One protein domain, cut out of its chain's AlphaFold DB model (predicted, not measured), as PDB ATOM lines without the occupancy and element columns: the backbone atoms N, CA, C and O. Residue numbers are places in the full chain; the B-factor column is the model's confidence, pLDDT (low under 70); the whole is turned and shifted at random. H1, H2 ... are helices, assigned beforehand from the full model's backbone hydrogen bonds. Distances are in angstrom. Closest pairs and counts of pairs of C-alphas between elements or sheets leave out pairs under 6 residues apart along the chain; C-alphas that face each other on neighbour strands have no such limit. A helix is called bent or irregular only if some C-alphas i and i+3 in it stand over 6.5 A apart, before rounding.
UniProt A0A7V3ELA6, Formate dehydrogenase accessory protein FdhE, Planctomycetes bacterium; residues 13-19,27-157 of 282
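This is residues 13 to 19 and 27 to 157 of the 282 residues of the protein "Formate dehydrogenase accessory protein FdhE" of Planctomycetes bacterium (UniProt A0A7V3ELA6). The bent helix H8 runs through the middle of a cluster of crossed helices: H6 crosses its first arm, H7 packs near that arm's first end, and a long hairpin of H2 and H3, side by side, packs near the bend. H1 lies along H2 on the side away from H3, while the short H4 and H5 pack on H3. The printed part has 138 residues with eight named helices, H1 to H8 in chain order, and no named strand; the class is all helix. It is compact, with a radius of gyration of the C-alphas of 15.2 A, and spans 46 by 40 by 25 A.

H8, residues 132 to 152, was assigned as one helix by its hydrogen bonds but is bent: C-alphas 142 and 145 are 7.0 A apart, and arms H8a, residues 132 to 142, and H8b, residues 145 to 152, stand at a steep tilt of 55 degrees. H6, residues 105 to 114, touches H8a about perpendicular at 83 degrees, the closest C-alphas, Ala 109 and Gly 139, 3.8 A apart. H7, residues 119 to 128, touches H8a, closest at C-alphas 125 and 132, 5.1 A. H6 and H7 form a hairpin at 36 degrees, only just steep. H2, residues 28 to 47, touches H8b with residues 41 to 45 alone, closest at C-alphas 45 and 145, 5.0 A. H2 and H3, residues 68 to 84, form a hairpin at a shallow tilt of 23 degrees, closest at C-alphas 44 and 70, 6.4 A. H3 is the hub, touching five helices, among them H4, residues 90 to 97, closest at C-alphas 76 and 96, 5.9 A. H5, residues 99 to 103, only just touches H3, with 3 pairs of C-alphas within 8 A, the closest those of 72 and 102, 6.2 A. H1, residues 13 to 19, touches H2, closest at C-alphas 14 and 35, 6.3 A, and is apart from H3. Every O i to N i+4 pair is within hydrogen-bond range in H1 to H7, H8a and H8b.

H1 begins at C-alpha 13, (150.508, 169.578, 159.705). H2 is 29.1 A long and H3 24.4 A. H8a is 15.3 A long; H8b ends at C-alpha 152, (149.423, 166.018, 175.581).

The C-alphas farthest apart, Pro 90 and Arg 157, are 47.5 A apart. Residues 20 to 26 are not printed; C-alphas 19 and 27 are 13.4 A apart across the cut. The link from H2 to H3 is long, with 20 residues. Residues 51 and 157 have pLDDT under 70.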
ATOM      1  N   SER A  13     151.725 168.987 160.268       93.25
ATOM      2  CA  SER A  13     150.508 169.578 159.705       93.25
ATOM      3  C   SER A  13     150.787 170.844 158.889       93.25
ATOM      4  O   SER A  13     150.135 171.067 157.870       93.25
ATOM      5  N   LEU A  14     151.798 171.632 159.268       94.69
ATOM      6  CA  LEU A  14     152.248 172.791 158.499       94.69
ATOM      7  C   LEU A  14     152.859 172.349 157.166       94.69
ATOM      8  O   LEU A  14     152.455 172.848 156.119       94.69
ATOM      9  N   ALA A  15     153.749 171.353 157.197       94.00
ATOM     10  CA  ALA A  15     154.338 170.791 155.984       94.00
ATOM     11  C   ALA A  15     153.266 170.201 155.047       94.00
ATOM     12  O   ALA A  15     153.369 170.321 153.828       94.00
ATOM     13  N   ALA A  16     152.214 169.585 155.596       94.69
ATOM     14  CA  ALA A  16     151.094 169.079 154.806       94.69
ATOM     15  C   ALA A  16     150.271 170.201 154.147       94.69
ATOM     16  O   ALA A  16     149.918 170.081 152.975       94.69
ATOM     17  N   LEU A  17     149.999 171.299 154.861       95.50
ATOM     18  CA  LEU A  17     149.327 172.472 154.293       95.50
ATOM     19  C   LEU A  17     150.167 173.151 153.200       95.50
ATOM     20  O   LEU A  17     149.624 173.559 152.179       95.50
ATOM     21  N   GLU A  18     151.483 173.251 153.392       94.12
ATOM     22  CA  GLU A  18     152.404 173.820 152.400       94.12
ATOM     23  C   GLU A  18     152.473 172.959 151.131       94.12
ATOM     24  O   GLU A  18     152.395 173.497 150.026       94.12
ATOM     25  N   ARG A  19     152.509 171.624 151.269       93.31
ATOM     26  CA  ARG A  19     152.371 170.706 150.125       93.31
ATOM     27  C   ARG A  19     151.034 170.887 149.412       93.31
ATOM     28  O   ARG A  19     151.006 170.953 148.188       93.31
ATOM     29  N   PRO A  27     141.406 176.641 147.745       91.31
ATOM     30  CA  PRO A  27     141.515 178.086 147.558       91.31
ATOM     31  C   PRO A  27     142.749 178.675 148.257       91.31
ATOM     32  O   PRO A  27     142.950 178.492 149.463       91.31
ATOM     33  N   ARG A  28     143.563 179.427 147.507       91.69
ATOM     34  CA  ARG A  28     144.845 179.982 147.984       91.69
ATOM     35  C   ARG A  28     144.704 180.854 149.227       91.69
ATOM     36  O   ARG A  28     145.565 180.815 150.103       91.69
ATOM     37  N   GLU A  29     143.622 181.620 149.327       91.81
ATOM     38  CA  GLU A  29     143.347 182.467 150.491       91.81
ATOM     39  C   GLU A  29     143.091 181.632 151.749       91.81
ATOM     40  O   GLU A  29     143.672 181.904 152.797       91.81
ATOM     41  N   VAL A  30     142.312 180.551 151.643       92.56
ATOM     42  CA  VAL A  30     142.052 179.640 152.770       92.56
ATOM     43  C   VAL A  30     143.346 178.969 153.227       92.56
ATOM     44  O   VAL A  30     143.620 178.910 154.426       92.56
ATOM     45  N   LEU A  31     144.176 178.516 152.283       94.81
ATOM     46  CA  LEU A  31     145.483 177.931 152.581       94.81
ATOM     47  C   LEU A  31     146.417 178.928 153.266       94.81
ATOM     48  O   LEU A  31     146.991 178.607 154.303       94.81
ATOM     49  N   ARG A  32     146.542 180.148 152.731       94.88
ATOM     50  CA  ARG A  32     147.389 181.197 153.316       94.88
ATOM     51  C   ARG A  32     146.945 181.535 154.740       94.88
ATOM     52  O   ARG A  32     147.792 181.609 155.632       94.88
ATOM     53  N   MET A  33     145.635 181.667 154.960       95.38
ATOM     54  CA  MET A  33     145.062 181.909 156.285       95.38
ATOM     55  C   MET A  33     145.370 180.740 157.216       95.38
ATOM     56  O   MET A  33     145.884 180.957 158.315       95.38
ATOM     57  N   ARG A  34     145.140 179.494 156.779       96.12
ATOM     58  CA  ARG A  34     145.318 178.338 157.659       96.12
ATOM     59  C   ARG A  34     146.781 178.042 157.973       96.12
ATOM     60  O   ARG A  34     147.077 177.697 159.112       96.12
ATOM     61  N   ILE A  35     147.694 178.222 157.020       96.81
ATOM     62  CA  ILE A  35     149.147 178.134 157.236       96.81
ATOM     63  C   ILE A  35     149.581 179.162 158.287       96.81
ATOM     64  O   ILE A  35     150.248 178.802 159.259       96.81
ATOM     65  N   GLY A  36     149.171 180.426 158.129       97.38
ATOM     66  CA  GLY A  36     149.490 181.491 159.080       97.38
ATOM     67  C   GLY A  36     148.936 181.208 160.478       97.38
ATOM     68  O   GLY A  36     149.691 181.217 161.446       97.38
ATOM     69  N   LEU A  37     147.648 180.867 160.580       97.62
ATOM     70  CA  LEU A  37     147.002 180.533 161.849       97.62
ATOM     71  C   LEU A  37     147.669 179.333 162.532       97.62
ATOM     72  O   LEU A  37     147.923 179.379 163.731       97.62
ATOM     73  N   THR A  38     148.015 178.289 161.774       97.75
ATOM     74  CA  THR A  38     148.696 177.107 162.322       97.75
ATOM     75  C   THR A  38     150.040 177.499 162.935       97.75
ATOM     76  O   THR A  38     150.339 177.087 164.053       97.75
ATOM     77  N   ARG A  39     150.833 178.356 162.273       97.38
ATOM     78  CA  ARG A  39     152.099 178.864 162.839       97.38
ATOM     79  C   ARG A  39     151.878 179.609 164.157       97.38
ATOM     80  O   ARG A  39     152.560 179.304 165.131       97.38
ATOM     81  N   LEU A  40     150.896 180.511 164.209       97.94
ATOM     82  CA  LEU A  40     150.556 181.251 165.430       97.94
ATOM     83  C   LEU A  40     150.117 180.314 166.568       97.94
ATOM     84  O   LEU A  40     150.577 180.444 167.702       97.94
ATOM     85  N   GLN A  41     149.277 179.320 166.265       97.81
ATOM     86  CA  GLN A  41     148.829 178.327 167.242       97.81
ATOM     87  C   GLN A  41     149.998 177.494 167.789       97.81
ATOM     88  O   GLN A  41     150.050 177.242 168.992       97.81
ATOM     89  N   TYR A  42     150.954 177.083 166.946       96.75
ATOM     90  CA  TYR A  42     152.145 176.353 167.398       96.75
ATOM     91  C   TYR A  42     153.113 177.229 168.203       96.75
ATOM     92  O   TYR A  42     153.697 176.734 169.168       96.75
ATOM     93  N   GLU A  43     153.248 178.522 167.878       96.06
ATOM     94  CA  GLU A  43     154.014 179.459 168.709       96.06
ATOM     95  C   GLU A  43     153.413 179.554 170.118       96.06
ATOM     96  O   GLU A  43     154.132 179.455 171.114       96.06
ATOM     97  N   VAL A  44     152.089 179.700 170.214       96.75
ATOM     98  CA  VAL A  44     151.384 179.736 171.500       96.75
ATOM     99  C   VAL A  44     151.529 178.412 172.239       96.75
ATOM    100  O   VAL A  44     151.885 178.418 173.415       96.75
ATOM    101  N   LEU A  45     151.332 177.281 171.556       95.38
ATOM    102  CA  LEU A  45     151.505 175.948 172.134       95.38
ATOM    103  C   LEU A  45     152.898 175.768 172.754       95.38
ATOM    104  O   LEU A  45     152.998 175.236 173.856       95.38
ATOM    105  N   GLY A  46     153.955 176.254 172.095       94.25
ATOM    106  CA  GLY A  46     155.326 176.208 172.616       94.25
ATOM    107  C   GLY A  46     155.577 177.096 173.842       94.25
ATOM    108  O   GLY A  46     156.533 176.867 174.579       94.25
ATOM    109  N   ARG A  47     154.721 178.096 174.090       95.12
ATOM    110  CA  ARG A  47     154.796 178.990 175.260       95.12
ATOM    111  C   ARG A  47     153.968 178.496 176.451       95.12
ATOM    112  O   ARG A  47     154.187 178.974 177.563       95.12
ATOM    113  N   ILE A  48     153.024 177.576 176.241       93.62
ATOM    114  CA  ILE A  48     152.199 177.015 177.318       93.62
ATOM    115  C   ILE A  48     153.068 176.112 178.196       93.62
ATOM    116  O   ILE A  48     153.610 175.105 177.742       93.62
ATOM    117  N   ARG A  49     153.174 176.449 179.483       85.00
ATOM    118  CA  ARG A  49     153.891 175.632 180.467       85.00
ATOM    119  C   ARG A  49     152.993 174.515 180.992       85.00
ATOM    120  O   ARG A  49     151.831 174.739 181.328       85.00
ATOM    121  N   ALA A  50     153.534 173.303 181.083       73.88
ATOM    122  CA  ALA A  50     152.842 172.163 181.675       73.88
ATOM    123  C   ALA A  50     152.883 172.251 183.211       73.88
ATOM    124  O   ALA A  50     153.698 171.606 183.860       73.88
ATOM    125  N   GLU A  51     152.012 173.075 183.789       69.31
ATOM    126  CA  GLU A  51     151.932 173.284 185.241       69.31
ATOM    127  C   GLU A  51     150.673 172.630 185.833       69.31
ATOM    128  O   GLU A  51     149.620 172.590 185.194       69.31
ATOM    129  N   GLY A  52     150.759 172.071 187.041       73.69
ATOM    130  CA  GLY A  52     149.625 171.461 187.756       73.69
ATOM    131  C   GLY A  52     149.448 169.948 187.552       73.69
ATOM    132  O   GLY A  52     150.325 169.261 187.028       73.69
ATOM    133  N   ALA A  53     148.299 169.416 187.973       82.06
ATOM    134  CA  ALA A  53     147.976 167.992 187.853       82.06
ATOM    135  C   ALA A  53     147.646 167.581 186.405       82.06
ATOM    136  O   ALA A  53     147.262 168.408 185.578       82.06
ATOM    137  N   VAL A  54     147.795 166.292 186.087       85.44
ATOM    138  CA  VAL A  54     147.275 165.725 184.832       85.44
ATOM    139  C   VAL A  54     145.748 165.874 184.840       85.44
ATOM    140  O   VAL A  54     145.124 165.464 185.821       85.44
ATOM    141  N   PRO A  55     145.134 166.462 183.798       88.25
ATOM    142  CA  PRO A  55     143.692 166.650 183.780       88.25
ATOM    143  C   PRO A  55     142.967 165.306 183.638       88.25
ATOM    144  O   PRO A  55     143.447 164.390 182.964       88.25
ATOM    145  N   ALA A  56     141.788 165.204 184.249       88.88
ATOM    146  CA  ALA A  56     140.890 164.082 184.010       88.88
ATOM    147  C   ALA A  56     140.377 164.109 182.559       88.88
ATOM    148  O   ALA A  56     140.201 165.179 181.974       88.88
ATOM    149  N   ILE A  57     140.119 162.926 181.993       89.25
ATOM    150  CA  ILE A  57     139.491 162.777 180.677       89.25
ATOM    151  C   ILE A  57     138.081 162.176 180.804       89.25
ATOM    152  O   ILE A  57     137.866 161.323 181.668       89.25
ATOM    153  N   PRO A  58     137.128 162.577 179.942       90.69
ATOM    154  CA  PRO A  58     137.278 163.600 178.908       90.69
ATOM    155  C   PRO A  58     137.403 165.016 179.497       90.69
ATOM    156  O   PRO A  58     136.740 165.352 180.476       90.69
ATOM    157  N   LEU A  59     138.247 165.846 178.874       92.06
ATOM    158  CA  LEU A  59     138.388 167.261 179.196       92.06
ATOM    159  C   LEU A  59     137.034 167.956 179.081       92.06
ATOM    160  O   LEU A  59     136.252 167.697 178.164       92.06
ATOM    161  N   ASN A  60     136.814 168.895 179.988       90.44
ATOM    162  CA  ASN A  60     135.689 169.813 179.981       90.44
ATOM    163  C   ASN A  60     136.188 171.254 180.180       90.44
ATOM    164  O   ASN A  60     137.389 171.507 180.304       90.44
ATOM    165  N   ARG A  61     135.244 172.193 180.248       87.12
ATOM    166  CA  ARG A  61     135.496 173.632 180.404       87.12
ATOM    167  C   ARG A  61     136.349 174.005 181.624       87.12
ATOM    168  O   ARG A  61     137.078 174.992 181.568       87.12
ATOM    169  N   ASP A  62     136.284 173.197 182.679       87.56
ATOM    170  CA  ASP A  62     136.988 173.406 183.946       87.56
ATOM    171  C   ASP A  62     138.341 172.670 183.977       87.56
ATOM    172  O   ASP A  62     139.180 172.914 184.839       87.56
ATOM    173  N   SER A  63     138.585 171.781 183.005       87.75
ATOM    174  CA  SER A  63     139.796 170.952 182.923       87.75
ATOM    175  C   SER A  63     140.951 171.619 182.170       87.75
ATOM    176  O   SER A  63     142.055 171.073 182.138       87.75
ATOM    177  N   VAL A  64     140.712 172.763 181.520       91.38
ATOM    178  CA  VAL A  64     141.702 173.453 180.680       91.38
ATOM    179  C   VAL A  64     141.911 174.883 181.164       91.38
ATOM    180  O   VAL A  64     140.979 175.684 181.232       91.38
ATOM    181  N   ALA A  65     143.168 175.216 181.457       91.31
ATOM    182  CA  ALA A  65     143.578 176.573 181.778       91.31
ATOM    183  C   ALA A  65     143.835 177.370 180.489       91.31
ATOM    184  O   ALA A  65     144.811 177.129 179.776       91.31
ATOM    185  N   PHE A  66     142.965 178.336 180.203       93.38
ATOM    186  CA  PHE A  66     143.139 179.298 179.114       93.38
ATOM    187  C   PHE A  66     143.914 180.507 179.640       93.38
ATOM    188  O   PHE A  66     143.340 181.371 180.297       93.38
ATOM    189  N   HIS A  67     145.228 180.546 179.406       94.12
ATOM    190  CA  HIS A  67     146.076 181.640 179.887       94.12
ATOM    191  C   HIS A  67     145.727 182.946 179.144       94.12
ATOM    192  O   HIS A  67     146.037 183.033 177.950       94.12
ATOM    193  N   PRO A  68     145.188 183.987 179.816       94.38
ATOM    194  CA  PRO A  68     144.619 185.157 179.142       94.38
ATOM    195  C   PRO A  68     145.606 185.852 178.204       94.38
ATOM    196  O   PRO A  68     145.356 185.944 177.014       94.38
ATOM    197  N   ILE A  69     146.810 186.183 178.685       94.81
ATOM    198  CA  ILE A  69     147.822 186.899 177.880       94.81
ATOM    199  C   ILE A  69     148.196 186.143 176.589       94.81
ATOM    200  O   ILE A  69     148.333 186.751 175.530       94.81
ATOM    201  N   LEU A  70     148.356 184.815 176.643       96.88
ATOM    202  CA  LEU A  70     148.700 184.026 175.455       96.88
ATOM    203  C   LEU A  70     147.537 183.971 174.458       96.88
ATOM    204  O   LEU A  70     147.762 184.004 173.250       96.88
ATOM    205  N   LEU A  71     146.309 183.895 174.966       97.06
ATOM    206  CA  LEU A  71     145.094 183.845 174.162       97.06
ATOM    207  C   LEU A  71     144.805 185.193 173.497       97.06
ATOM    208  O   LEU A  71     144.545 185.246 172.298       97.06
ATOM    209  N   GLU A  72     144.900 186.281 174.257       97.19
ATOM    210  CA  GLU A  72     144.750 187.648 173.762       97.19
ATOM    211  C   GLU A  72     145.787 187.949 172.682       97.19
ATOM    212  O   GLU A  72     145.443 188.445 171.609       97.19
ATOM    213  N   ARG A  73     147.047 187.561 172.917       97.50
ATOM    214  CA  ARG A  73     148.100 187.678 171.909       97.50
ATOM    215  C   ARG A  73     147.767 186.897 170.640       97.50
ATOM    216  O   ARG A  73     147.897 187.449 169.552       97.50
ATOM    217  N   LEU A  74     147.304 185.651 170.763       98.44
ATOM    218  CA  LEU A  74     146.902 184.852 169.604       98.44
ATOM    219  C   LEU A  74     145.795 185.536 168.795       98.44
ATOM    220  O   LEU A  74     145.832 185.508 167.569       98.44
ATOM    221  N   LEU A  75     144.826 186.163 169.470       98.12
ATOM    222  CA  LEU A  75     143.762 186.909 168.805       98.12
ATOM    223  C   LEU A  75     144.307 188.142 168.072       98.12
ATOM    224  O   LEU A  75     143.962 188.351 166.911       98.12
ATOM    225  N   VAL A  76     145.180 188.927 168.706       98.12
ATOM    226  CA  VAL A  76     145.825 190.096 168.079       98.12
ATOM    227  C   VAL A  76     146.635 189.686 166.844       98.12
ATOM    228  O   VAL A  76     146.499 190.296 165.777       98.12
ATOM    229  N   ASP A  77     147.435 188.626 166.963       98.38
ATOM    230  CA  ASP A  77     148.267 188.117 165.873       98.38
ATOM    231  C   ASP A  77     147.394 187.557 164.731       98.38
ATOM    232  O   ASP A  77     147.676 187.802 163.554       98.38
ATOM    233  N   LEU A  78     146.277 186.890 165.049       97.69
ATOM    234  CA  LEU A  78     145.302 186.416 164.060       97.69
ATOM    235  C   LEU A  78     144.623 187.575 163.316       97.69
ATOM    236  O   LEU A  78     144.539 187.547 162.090       97.69
ATOM    237  N   VAL A  79     144.162 188.613 164.018       97.25
ATOM    238  CA  VAL A  79     143.558 189.792 163.372       97.25
ATOM    239  C   VAL A  79     144.570 190.490 162.460       97.25
ATOM    240  O   VAL A  79     144.235 190.882 161.342       97.25
ATOM    241  N   THR A  80     145.830 190.576 162.886       97.69
ATOM    242  CA  THR A  80     146.927 191.116 162.068       97.69
ATOM    243  C   THR A  80     147.175 190.270 160.815       97.69
ATOM    244  O   THR A  80     147.309 190.815 159.715       97.69
ATOM    245  N   LEU A  81     147.168 188.939 160.943       97.12
ATOM    246  CA  LEU A  81     147.269 188.018 159.810       97.12
ATOM    247  C   LEU A  81     146.132 188.248 158.803       97.12
ATOM    248  O   LEU A  81     146.409 188.416 157.615       97.12
ATOM    249  N   LEU A  82     144.880 188.314 159.267       95.12
ATOM    250  CA  LEU A  82     143.711 188.536 158.408       95.12
ATOM    251  C   LEU A  82     143.805 189.866 157.640       95.12
ATOM    252  O   LEU A  82     143.543 189.903 156.436       95.12
ATOM    253  N   LYS A  83     144.274 190.943 158.285       94.31
ATOM    254  CA  LYS A  83     144.538 192.234 157.617       94.31
ATOM    255  C   LYS A  83     145.567 192.129 156.502       94.31
ATOM    256  O   LYS A  83     145.342 192.655 155.418       94.31
ATOM    257  N   SER A  84     146.674 191.423 156.743       94.94
ATOM    258  CA  SER A  84     147.749 191.248 155.748       94.94
ATOM    259  C   SER A  84     147.299 190.511 154.475       94.94
ATOM    260  O   SER A  84     148.015 190.473 153.470       94.94
ATOM    261  N   MET A  85     146.118 189.897 154.534       92.81
ATOM    262  CA  MET A  85     145.481 189.153 153.457       92.81
ATOM    263  C   MET A  85     144.277 189.882 152.856       92.81
ATOM    264  O   MET A  85     143.571 189.291 152.049       92.81
ATOM    265  N   ASN A  86     144.025 191.134 153.249       88.94
ATOM    266  CA  ASN A  86     142.827 191.886 152.868       88.94
ATOM    267  C   ASN A  86     141.504 191.186 153.262       88.94
ATOM    268  O   ASN A  86     140.466 191.423 152.656       88.94
ATOM    269  N   ALA A  87     141.551 190.340 154.298       86.75
ATOM    270  CA  ALA A  87     140.419 189.611 154.877       86.75
ATOM    271  C   ALA A  87     140.082 190.116 156.297       86.75
ATOM    272  O   ALA A  87     139.514 189.393 157.117       86.75
ATOM    273  N   GLY A  88     140.498 191.344 156.627       83.69
ATOM    274  CA  GLY A  88     140.200 191.982 157.908       83.69
ATOM    275  C   GLY A  88     138.722 192.356 158.038       83.69
ATOM    276  O   GLY A  88     138.032 192.570 157.044       83.69
ATOM    277  N   HIS A  89     138.242 192.475 159.276       88.81
ATOM    278  CA  HIS A  89     136.876 192.902 159.576       88.81
ATOM    279  C   HIS A  89     136.909 194.055 160.595       88.81
ATOM    280  O   HIS A  89     137.507 193.876 161.659       88.81
ATOM    281  N   PRO A  90     136.247 195.206 160.349       92.50
ATOM    282  CA  PRO A  90     136.328 196.381 161.230       92.50
ATOM    283  C   PRO A  90     135.963 196.095 162.689       92.50
ATOM    284  O   PRO A  90     136.531 196.673 163.613       92.50
ATOM    285  N   GLN A  91     135.031 195.169 162.916       93.69
ATOM    286  CA  GLN A  91     134.650 194.773 164.269       93.69
ATOM    287  C   GLN A  91     135.764 194.021 165.007       93.69
ATOM    288  O   GLN A  91     135.940 194.226 166.204       93.69
ATOM    289  N   LEU A  92     136.567 193.212 164.305       93.31
ATOM    290  CA  LEU A  92     137.724 192.546 164.912       93.31
ATOM    291  C   LEU A  92     138.787 193.563 165.335       93.31
ATOM    292  O   LEU A  92     139.420 193.382 166.370       93.31
ATOM    293  N   ASP A  93     138.915 194.667 164.598       94.12
ATOM    294  CA  ASP A  93     139.835 195.759 164.929       94.12
ATOM    295  C   ASP A  93     139.431 196.477 166.208       94.12
ATOM    296  O   ASP A  93     140.266 196.732 167.073       94.12
ATOM    297  N   ARG A  94     138.132 196.752 166.350       95.00
ATOM    298  CA  ARG A  94     137.570 197.331 167.574       95.00
ATOM    299  C   ARG A  94     137.749 196.400 168.768       95.00
ATOM    300  O   ARG A  94     138.065 196.874 169.856       95.00
ATOM    301  N   ILE A  95     137.575 195.094 168.560       94.94
ATOM    302  CA  ILE A  95     137.759 194.072 169.593       94.94
ATOM    303  C   ILE A  95     139.199 194.079 170.110       94.94
ATOM    304  O   ILE A  95     139.403 194.214 171.313       94.94
ATOM    305  N   VAL A  96     140.199 193.984 169.226       95.94
ATOM    306  CA  VAL A  96     141.610 193.938 169.656       95.94
ATOM    307  C   VAL A  96     142.122 195.277 170.189       95.94
ATOM    308  O   VAL A  96     143.078 195.298 170.957       95.94
ATOM    309  N   ALA A  97     141.480 196.391 169.827       95.62
ATOM    310  CA  ALA A  97     141.786 197.714 170.367       95.62
ATOM    311  C   ALA A  97     141.174 197.976 171.757       95.62
ATOM    312  O   ALA A  97     141.533 198.966 172.394       95.62
ATOM    313  N   ASN A  98     140.256 197.127 172.237       96.19
ATOM    314  CA  ASN A  98     139.582 197.293 173.525       96.19
ATOM    315  C   ASN A  98     140.016 196.203 174.527       96.19
ATOM    316  O   ASN A  98     139.501 195.082 174.465       96.19
ATOM    317  N   PRO A  99     140.885 196.522 175.508       93.00
ATOM    318  CA  PRO A  99     141.382 195.547 176.482       93.00
ATOM    319  C   PRO A  99     140.285 194.849 177.296       93.00
ATOM    320  O   PRO A  99     140.413 193.672 177.618       93.00
ATOM    321  N   GLY A 100     139.187 195.547 177.608       92.31
ATOM    322  CA  GLY A 100     138.077 194.973 178.376       92.31
ATOM    323  C   GLY A 100     137.302 193.912 177.594       92.31
ATOM    324  O   GLY A 100     136.866 192.916 178.169       92.31
ATOM    325  N   ILE A 101     137.161 194.094 176.277       92.25
ATOM    326  CA  ILE A 101     136.561 193.083 175.395       92.25
ATOM    327  C   ILE A 101     137.542 191.928 175.182       92.25
ATOM    328  O   ILE A 101     137.155 190.765 175.294       92.25
ATOM    329  N   LEU A 102     138.808 192.254 174.911       91.56
ATOM    330  CA  LEU A 102     139.885 191.303 174.659       91.56
ATOM    331  C   LEU A 102     140.057 190.305 175.820       91.56
ATOM    332  O   LEU A 102     140.083 189.098 175.581       91.56
ATOM    333  N   ALA A 103     140.028 190.779 177.069       92.00
ATOM    334  CA  ALA A 103     140.103 189.931 178.264       92.00
ATOM    335  C   ALA A 103     138.970 188.885 178.356       92.00
ATOM    336  O   ALA A 103     139.152 187.799 178.913       92.00
ATOM    337  N   GLY A 104     137.801 189.171 177.770       93.31
ATOM    338  CA  GLY A 104     136.648 188.267 177.752       93.31
ATOM    339  C   GLY A 104     136.795 187.061 176.817       93.31
ATOM    340  O   GLY A 104     136.026 186.104 176.926       93.31
ATOM    341  N   PHE A 105     137.784 187.056 175.915       95.56
ATOM    342  CA  PHE A 105     137.935 185.975 174.935       95.56
ATOM    343  C   PHE A 105     138.364 184.637 175.541       95.56
ATOM    344  O   PHE A 105     138.153 183.599 174.913       95.56
ATOM    345  N   SER A 106     138.889 184.627 176.768       95.38
ATOM    346  CA  SER A 106     139.161 183.378 177.489       95.38
ATOM    347  C   SER A 106     137.878 182.583 177.758       95.38
ATOM    348  O   SER A 106     137.848 181.375 177.529       95.38
ATOM    349  N   GLU A 107     136.793 183.259 178.153       95.69
ATOM    350  CA  GLU A 107     135.485 182.616 178.341       95.69
ATOM    351  C   GLU A 107     134.874 182.176 177.007       95.69
ATOM    352  O   GLU A 107     134.360 181.066 176.892       95.69
ATOM    353  N   ILE A 108     134.997 183.003 175.963       96.69
ATOM    354  CA  ILE A 108     134.530 182.650 174.615       96.69
ATOM    355  C   ILE A 108     135.239 181.393 174.109       96.69
ATOM    356  O   ILE A 108     134.580 180.474 173.627       96.69
ATOM    357  N   ALA A 109     136.565 181.312 174.244       96.94
ATOM    358  CA  ALA A 109     137.331 180.138 173.840       96.94
ATOM    359  C   ALA A 109     136.917 178.887 174.625       96.94
ATOM    360  O   ALA A 109     136.731 177.822 174.031       96.94
ATOM    361  N   ARG A 110     136.699 179.022 175.938       96.06
ATOM    362  CA  ARG A 110     136.223 177.936 176.801       96.06
ATOM    363  C   ARG A 110     134.860 177.404 176.352       96.06
ATOM    364  O   ARG A 110     134.726 176.197 176.135       96.06
ATOM    365  N   HIS A 111     133.868 178.275 176.170       95.75
ATOM    366  CA  HIS A 111     132.542 177.855 175.712       95.75
ATOM    367  C   HIS A 111     132.584 177.310 174.281       95.75
ATOM    368  O   HIS A 111     132.029 176.252 174.016       95.75
ATOM    369  N   ALA A 112     133.304 177.944 173.356       95.69
ATOM    370  CA  ALA A 112     133.390 177.469 171.973       95.69
ATOM    371  C   ALA A 112     134.079 176.091 171.848       95.69
ATOM    372  O   ALA A 112     133.779 175.309 170.937       95.69
ATOM    373  N   ALA A 113     134.993 175.766 172.768       95.19
ATOM    374  CA  ALA A 113     135.648 174.466 172.840       95.19
ATOM    375  C   ALA A 113     134.694 173.343 173.283       95.19
ATOM    376  O   ALA A 113     134.636 172.307 172.615       95.19
ATOM    377  N   PHE A 114     133.955 173.551 174.377       93.44
ATOM    378  CA  PHE A 114     133.247 172.476 175.089       93.44
ATOM    379  C   PHE A 114     131.715 172.578 175.055       93.44
ATOM    380  O   PHE A 114     131.036 171.571 175.226       93.44
ATOM    381  N   GLU A 115     131.168 173.765 174.799       90.06
ATOM    382  CA  GLU A 115     129.732 174.074 174.785       90.06
ATOM    383  C   GLU A 115     129.368 175.002 173.595       90.06
ATOM    384  O   GLU A 115     128.839 176.102 173.785       90.06
ATOM    385  N   PRO A 116     129.646 174.593 172.341       83.38
ATOM    386  CA  PRO A 116     129.526 175.456 171.159       83.38
ATOM    387  C   PRO A 116     128.081 175.837 170.783       83.38
ATOM    388  O   PRO A 116     127.876 176.579 169.833       83.38
ATOM    389  N   GLN A 117     127.086 175.331 171.517       84.06
ATOM    390  CA  GLN A 117     125.655 175.640 171.372       84.06
ATOM    391  C   GLN A 117     125.094 176.284 172.656       84.06
ATOM    392  O   GLN A 117     123.950 176.054 173.034       84.06
ATOM    393  N   SER A 118     125.930 177.020 173.393       90.00
ATOM    394  CA  SER A 118     125.540 177.671 174.648       90.00
ATOM    395  C   SER A 118     124.932 179.056 174.416       90.00
ATOM    396  O   SER A 118     125.404 179.829 173.583       90.00
ATOM    397  N   ALA A 119     123.951 179.419 175.249       95.44
ATOM    398  CA  ALA A 119     123.365 180.764 175.273       95.44
ATOM    399  C   ALA A 119     124.413 181.869 175.523       95.44
ATOM    400  O   ALA A 119     124.235 183.008 175.096       95.44
ATOM    401  N   PHE A 120     125.530 181.526 176.178       96.56
ATOM    402  CA  PHE A 120     126.669 182.425 176.359       96.56
ATOM    403  C   PHE A 120     127.272 182.874 175.022       96.56
ATOM    404  O   PHE A 120     127.549 184.057 174.845       96.56
ATOM    405  N   LEU A 121     127.465 181.957 174.066       96.38
ATOM    406  CA  LEU A 121     128.049 182.297 172.764       96.38
ATOM    407  C   LEU A 121     127.087 183.115 171.902       96.38
ATOM    408  O   LEU A 121     127.530 184.017 171.198       96.38
ATOM    409  N   GLU A 122     125.781 182.856 171.998       96.56
ATOM    410  CA  GLU A 122     124.758 183.690 171.354       96.56
ATOM    411  C   GLU A 122     124.769 185.121 171.896       96.56
ATOM    412  O   GLU A 122     124.677 186.087 171.136       96.56
ATOM    413  N   ASP A 123     124.910 185.272 173.213       97.44
ATOM    414  CA  ASP A 123     125.020 186.582 173.841       97.44
ATOM    415  C   ASP A 123     126.325 187.293 173.476       97.44
ATOM    416  O   ASP A 123     126.311 188.464 173.089       97.44
ATOM    417  N   ALA A 124     127.445 186.569 173.496       96.56
ATOM    418  CA  ALA A 124     128.727 187.079 173.034       96.56
ATOM    419  C   ALA A 124     128.651 187.541 171.571       96.56
ATOM    420  O   ALA A 124     129.125 188.630 171.268       96.56
ATOM    421  N   ALA A 125     128.005 186.778 170.685       96.69
ATOM    422  CA  ALA A 125     127.795 187.151 169.288       96.69
ATOM    423  C   ALA A 125     127.007 188.459 169.143       96.69
ATOM    424  O   ALA A 125     127.454 189.360 168.430       96.69
ATOM    425  N   ARG A 126     125.901 188.619 169.886       96.94
ATOM    426  CA  ARG A 126     125.128 189.874 169.905       96.94
ATOM    427  C   ARG A 126     125.959 191.054 170.405       96.94
ATOM    428  O   ARG A 126     125.999 192.084 169.744       96.94
ATOM    429  N   ARG A 127     126.646 190.905 171.543       95.75
ATOM    430  CA  ARG A 127     127.461 191.978 172.147       95.75
ATOM    431  C   ARG A 127     128.660 192.373 171.293       95.75
ATOM    432  O   ARG A 127     129.052 193.535 171.292       95.75
ATOM    433  N   LEU A 128     129.276 191.400 170.626       95.62
ATOM    434  CA  LEU A 128     130.422 191.622 169.752       95.62
ATOM    435  C   LEU A 128     130.009 192.080 168.355       95.62
ATOM    436  O   LEU A 128     130.900 192.428 167.591       95.62
ATOM    437  N   GLU A 129     128.715 192.087 168.021       96.19
ATOM    438  CA  GLU A 129     128.200 192.390 166.680       96.19
ATOM    439  C   GLU A 129     128.865 191.519 165.596       96.19
ATOM    440  O   GLU A 129     129.259 191.990 164.528       96.19
ATOM    441  N   LEU A 130     129.029 190.229 165.892       95.31
ATOM    442  CA  LEU A 130     129.591 189.232 164.982       95.31
ATOM    443  C   LEU A 130     128.590 188.088 164.781       95.31
ATOM    444  O   LEU A 130     127.870 187.744 165.720       95.31
ATOM    445  N   PRO A 131     128.562 187.441 163.601       94.50
ATOM    446  CA  PRO A 131     127.810 186.203 163.426       94.50
ATOM    447  C   PRO A 131     128.223 185.150 164.463       94.50
ATOM    448  O   PRO A 131     129.408 185.033 164.791       94.50
ATOM    449  N   LEU A 132     127.262 184.352 164.944       93.81
ATOM    450  CA  LEU A 132     127.523 183.290 165.925       93.81
ATOM    451  C   LEU A 132     128.617 182.332 165.439       93.81
ATOM    452  O   LEU A 132     129.547 182.035 166.187       93.81
ATOM    453  N   ASP A 133     128.566 181.934 164.170       92.06
ATOM    454  CA  ASP A 133     129.565 181.044 163.573       92.06
ATOM    455  C   ASP A 133     130.971 181.652 163.594       92.06
ATOM    456  O   ASP A 133     131.941 180.940 163.851       92.06
ATOM    457  N   THR A 134     131.096 182.972 163.420       93.44
ATOM    458  CA  THR A 134     132.377 183.685 163.526       93.44
ATOM    459  C   THR A 134     132.909 183.660 164.957       93.44
ATOM    460  O   THR A 134     134.097 183.412 165.161       93.44
ATOM    461  N   VAL A 135     132.051 183.870 165.962       95.44
ATOM    462  CA  VAL A 135     132.444 183.789 167.382       95.44
ATOM    463  C   VAL A 135     132.847 182.365 167.760       95.44
ATOM    464  O   VAL A 135     133.895 182.168 168.377       95.44
ATOM    465  N   CYS A 136     132.072 181.366 167.335       94.56
ATOM    466  CA  CYS A 136     132.387 179.952 167.527       94.56
ATOM    467  C   CYS A 136     133.705 179.570 166.842       94.56
ATOM    468  O   CYS A 136     134.540 178.892 167.442       94.56
ATOM    469  N   TRP A 137     133.925 180.025 165.607       94.88
ATOM    470  CA  TRP A 137     135.167 179.795 164.874       94.88
ATOM    471  C   TRP A 137     136.362 180.420 165.596       94.88
ATOM    472  O   TRP A 137     137.316 179.704 165.904       94.88
ATOM    473  N   LEU A 138     136.289 181.709 165.949       96.19
ATOM    474  CA  LEU A 138     137.348 182.409 166.682       96.19
ATOM    475  C   LEU A 138     137.661 181.700 167.998       96.19
ATOM    476  O   LEU A 138     138.804 181.318 168.232       96.19
ATOM    477  N   GLY A 139     136.643 181.459 168.827       96.75
ATOM    478  CA  GLY A 139     136.817 180.804 170.119       96.75
ATOM    479  C   GLY A 139     137.484 179.433 169.993       96.75
ATOM    480  O   GLY A 139     138.412 179.131 170.740       96.75
ATOM    481  N   ARG A 140     137.092 178.621 169.002       96.94
ATOM    482  CA  ARG A 140     137.694 177.296 168.775       96.94
ATOM    483  C   ARG A 140     139.138 177.370 168.287       96.94
ATOM    484  O   ARG A 140     139.964 176.593 168.763       96.94
ATOM    485  N   MET A 141     139.459 178.292 167.376       97.56
ATOM    486  CA  MET A 141     140.835 178.477 166.896       97.56
ATOM    487  C   MET A 141     141.762 178.972 168.009       97.56
ATOM    488  O   MET A 141     142.901 178.514 168.102       97.56
ATOM    489  N   LEU A 142     141.257 179.846 168.885       97.88
ATOM    490  CA  LEU A 142     141.978 180.310 170.069       97.88
ATOM    491  C   LEU A 142     142.142 179.203 171.116       97.88
ATOM    492  O   LEU A 142     143.185 179.118 171.761       97.88
ATOM    493  N   ALA A 143     141.142 178.333 171.273       97.31
ATOM    494  CA  ALA A 143     141.166 177.250 172.250       97.31
ATOM    495  C   ALA A 143     142.103 176.090 171.877       97.31
ATOM    496  O   ALA A 143     142.674 175.453 172.765       97.31
ATOM    497  N   ALA A 144     142.256 175.803 170.582       97.38
ATOM    498  CA  ALA A 144     142.986 174.645 170.067       97.38
ATOM    499  C   ALA A 144     144.380 174.405 170.695       97.38
ATOM    500  O   ALA A 144     144.623 173.270 171.121       97.38
ATOM    501  N   PRO A 145     145.286 175.399 170.833       97.31
ATOM    502  CA  PRO A 145     146.592 175.169 171.459       97.31
ATOM    503  C   PRO A 145     146.493 174.785 172.941       97.31
ATOM    504  O   PRO A 145     147.218 173.899 173.389       97.31
ATOM    505  N   PHE A 146     145.561 175.371 173.697       96.38
ATOM    506  CA  PHE A 146     145.363 175.054 175.117       96.38
ATOM    507  C   PHE A 146     144.790 173.652 175.315       96.38
ATOM    508  O   PHE A 146     145.272 172.891 176.154       96.38
ATOM    509  N   VAL A 147     143.804 173.277 174.498       96.12
ATOM    510  CA  VAL A 147     143.227 171.928 174.525       96.12
ATOM    511  C   VAL A 147     144.273 170.893 174.102       96.12
ATOM    512  O   VAL A 147     144.409 169.858 174.752       96.12
ATOM    513  N   THR A 148     145.068 171.187 173.070       95.00
ATOM    514  CA  THR A 148     146.178 170.326 172.631       95.00
ATOM    515  C   THR A 148     147.210 170.141 173.748       95.00
ATOM    516  O   THR A 148     147.621 169.014 174.023       95.00
ATOM    517  N   ALA A 149     147.598 171.220 174.436       94.44
ATOM    518  CA  ALA A 149     148.522 171.157 175.566       94.44
ATOM    519  C   ALA A 149     147.973 170.300 176.720       94.44
ATOM    520  O   ALA A 149     148.703 169.487 177.282       94.44
ATOM    521  N   ALA A 150     146.685 170.439 177.048       93.81
ATOM    522  CA  ALA A 150     146.034 169.645 178.088       93.81
ATOM    523  C   ALA A 150     146.001 168.148 177.734       93.81
ATOM    524  O   ALA A 150     146.382 167.315 178.556       93.81
ATOM    525  N   VAL A 151     145.628 167.798 176.499       92.50
ATOM    526  CA  VAL A 151     145.592 166.401 176.035       92.50
ATOM    527  C   VAL A 151     146.987 165.769 175.997       92.50
ATOM    528  O   VAL A 151     147.145 164.615 176.396       92.50
ATOM    529  N   ARG A 152     148.029 166.512 175.596       91.00
ATOM    530  CA  ARG A 152     149.423 166.018 175.581       91.00
ATOM    531  C   ARG A 152     149.951 165.606 176.956       91.00
ATOM    532  O   ARG A 152     150.896 164.832 177.029       91.00
ATOM    533  N   ARG A 153     149.339 166.088 178.040       90.31
ATOM    534  CA  ARG A 153     149.689 165.694 179.415       90.31
ATOM    535  C   ARG A 153     149.061 164.370 179.838       90.31
ATOM    536  O   ARG A 153     149.483 163.809 180.843       90.31
ATOM    537  N   VAL A 154     148.057 163.886 179.107       88.62
ATOM    538  CA  VAL A 154     147.386 162.613 179.384       88.62
ATOM    539  C   VAL A 154     148.280 161.460 178.906       88.62
ATOM    540  O   VAL A 154     148.516 161.357 177.694       88.62
ATOM    541  N   PRO A 155     148.758 160.579 179.811       84.94
ATOM    542  CA  PRO A 155     149.670 159.491 179.463       84.94
ATOM    543  C   PRO A 155     149.068 158.504 178.463       84.94
ATOM    544  O   PRO A 155     147.898 158.141 178.573       84.94
ATOM    545  N   GLU A 156     149.895 157.984 177.552       78.62
ATOM    546  CA  GLU A 156     149.477 157.021 176.519       78.62
ATOM    547  C   GLU A 156     148.816 155.760 177.089       78.62
ATOM    548  O   GLU A 156     147.814 155.290 176.558       78.62
ATOM    549  N   ARG A 157     149.312 155.251 178.226       66.69
ATOM    550  CA  ARG A 157     148.782 154.042 178.883       66.69
ATOM    551  C   ARG A 157     147.327 154.175 179.360       66.69
ATOM    552  O   ARG A 157     146.697 153.160 179.625       66.69
TER     553      ARG A 157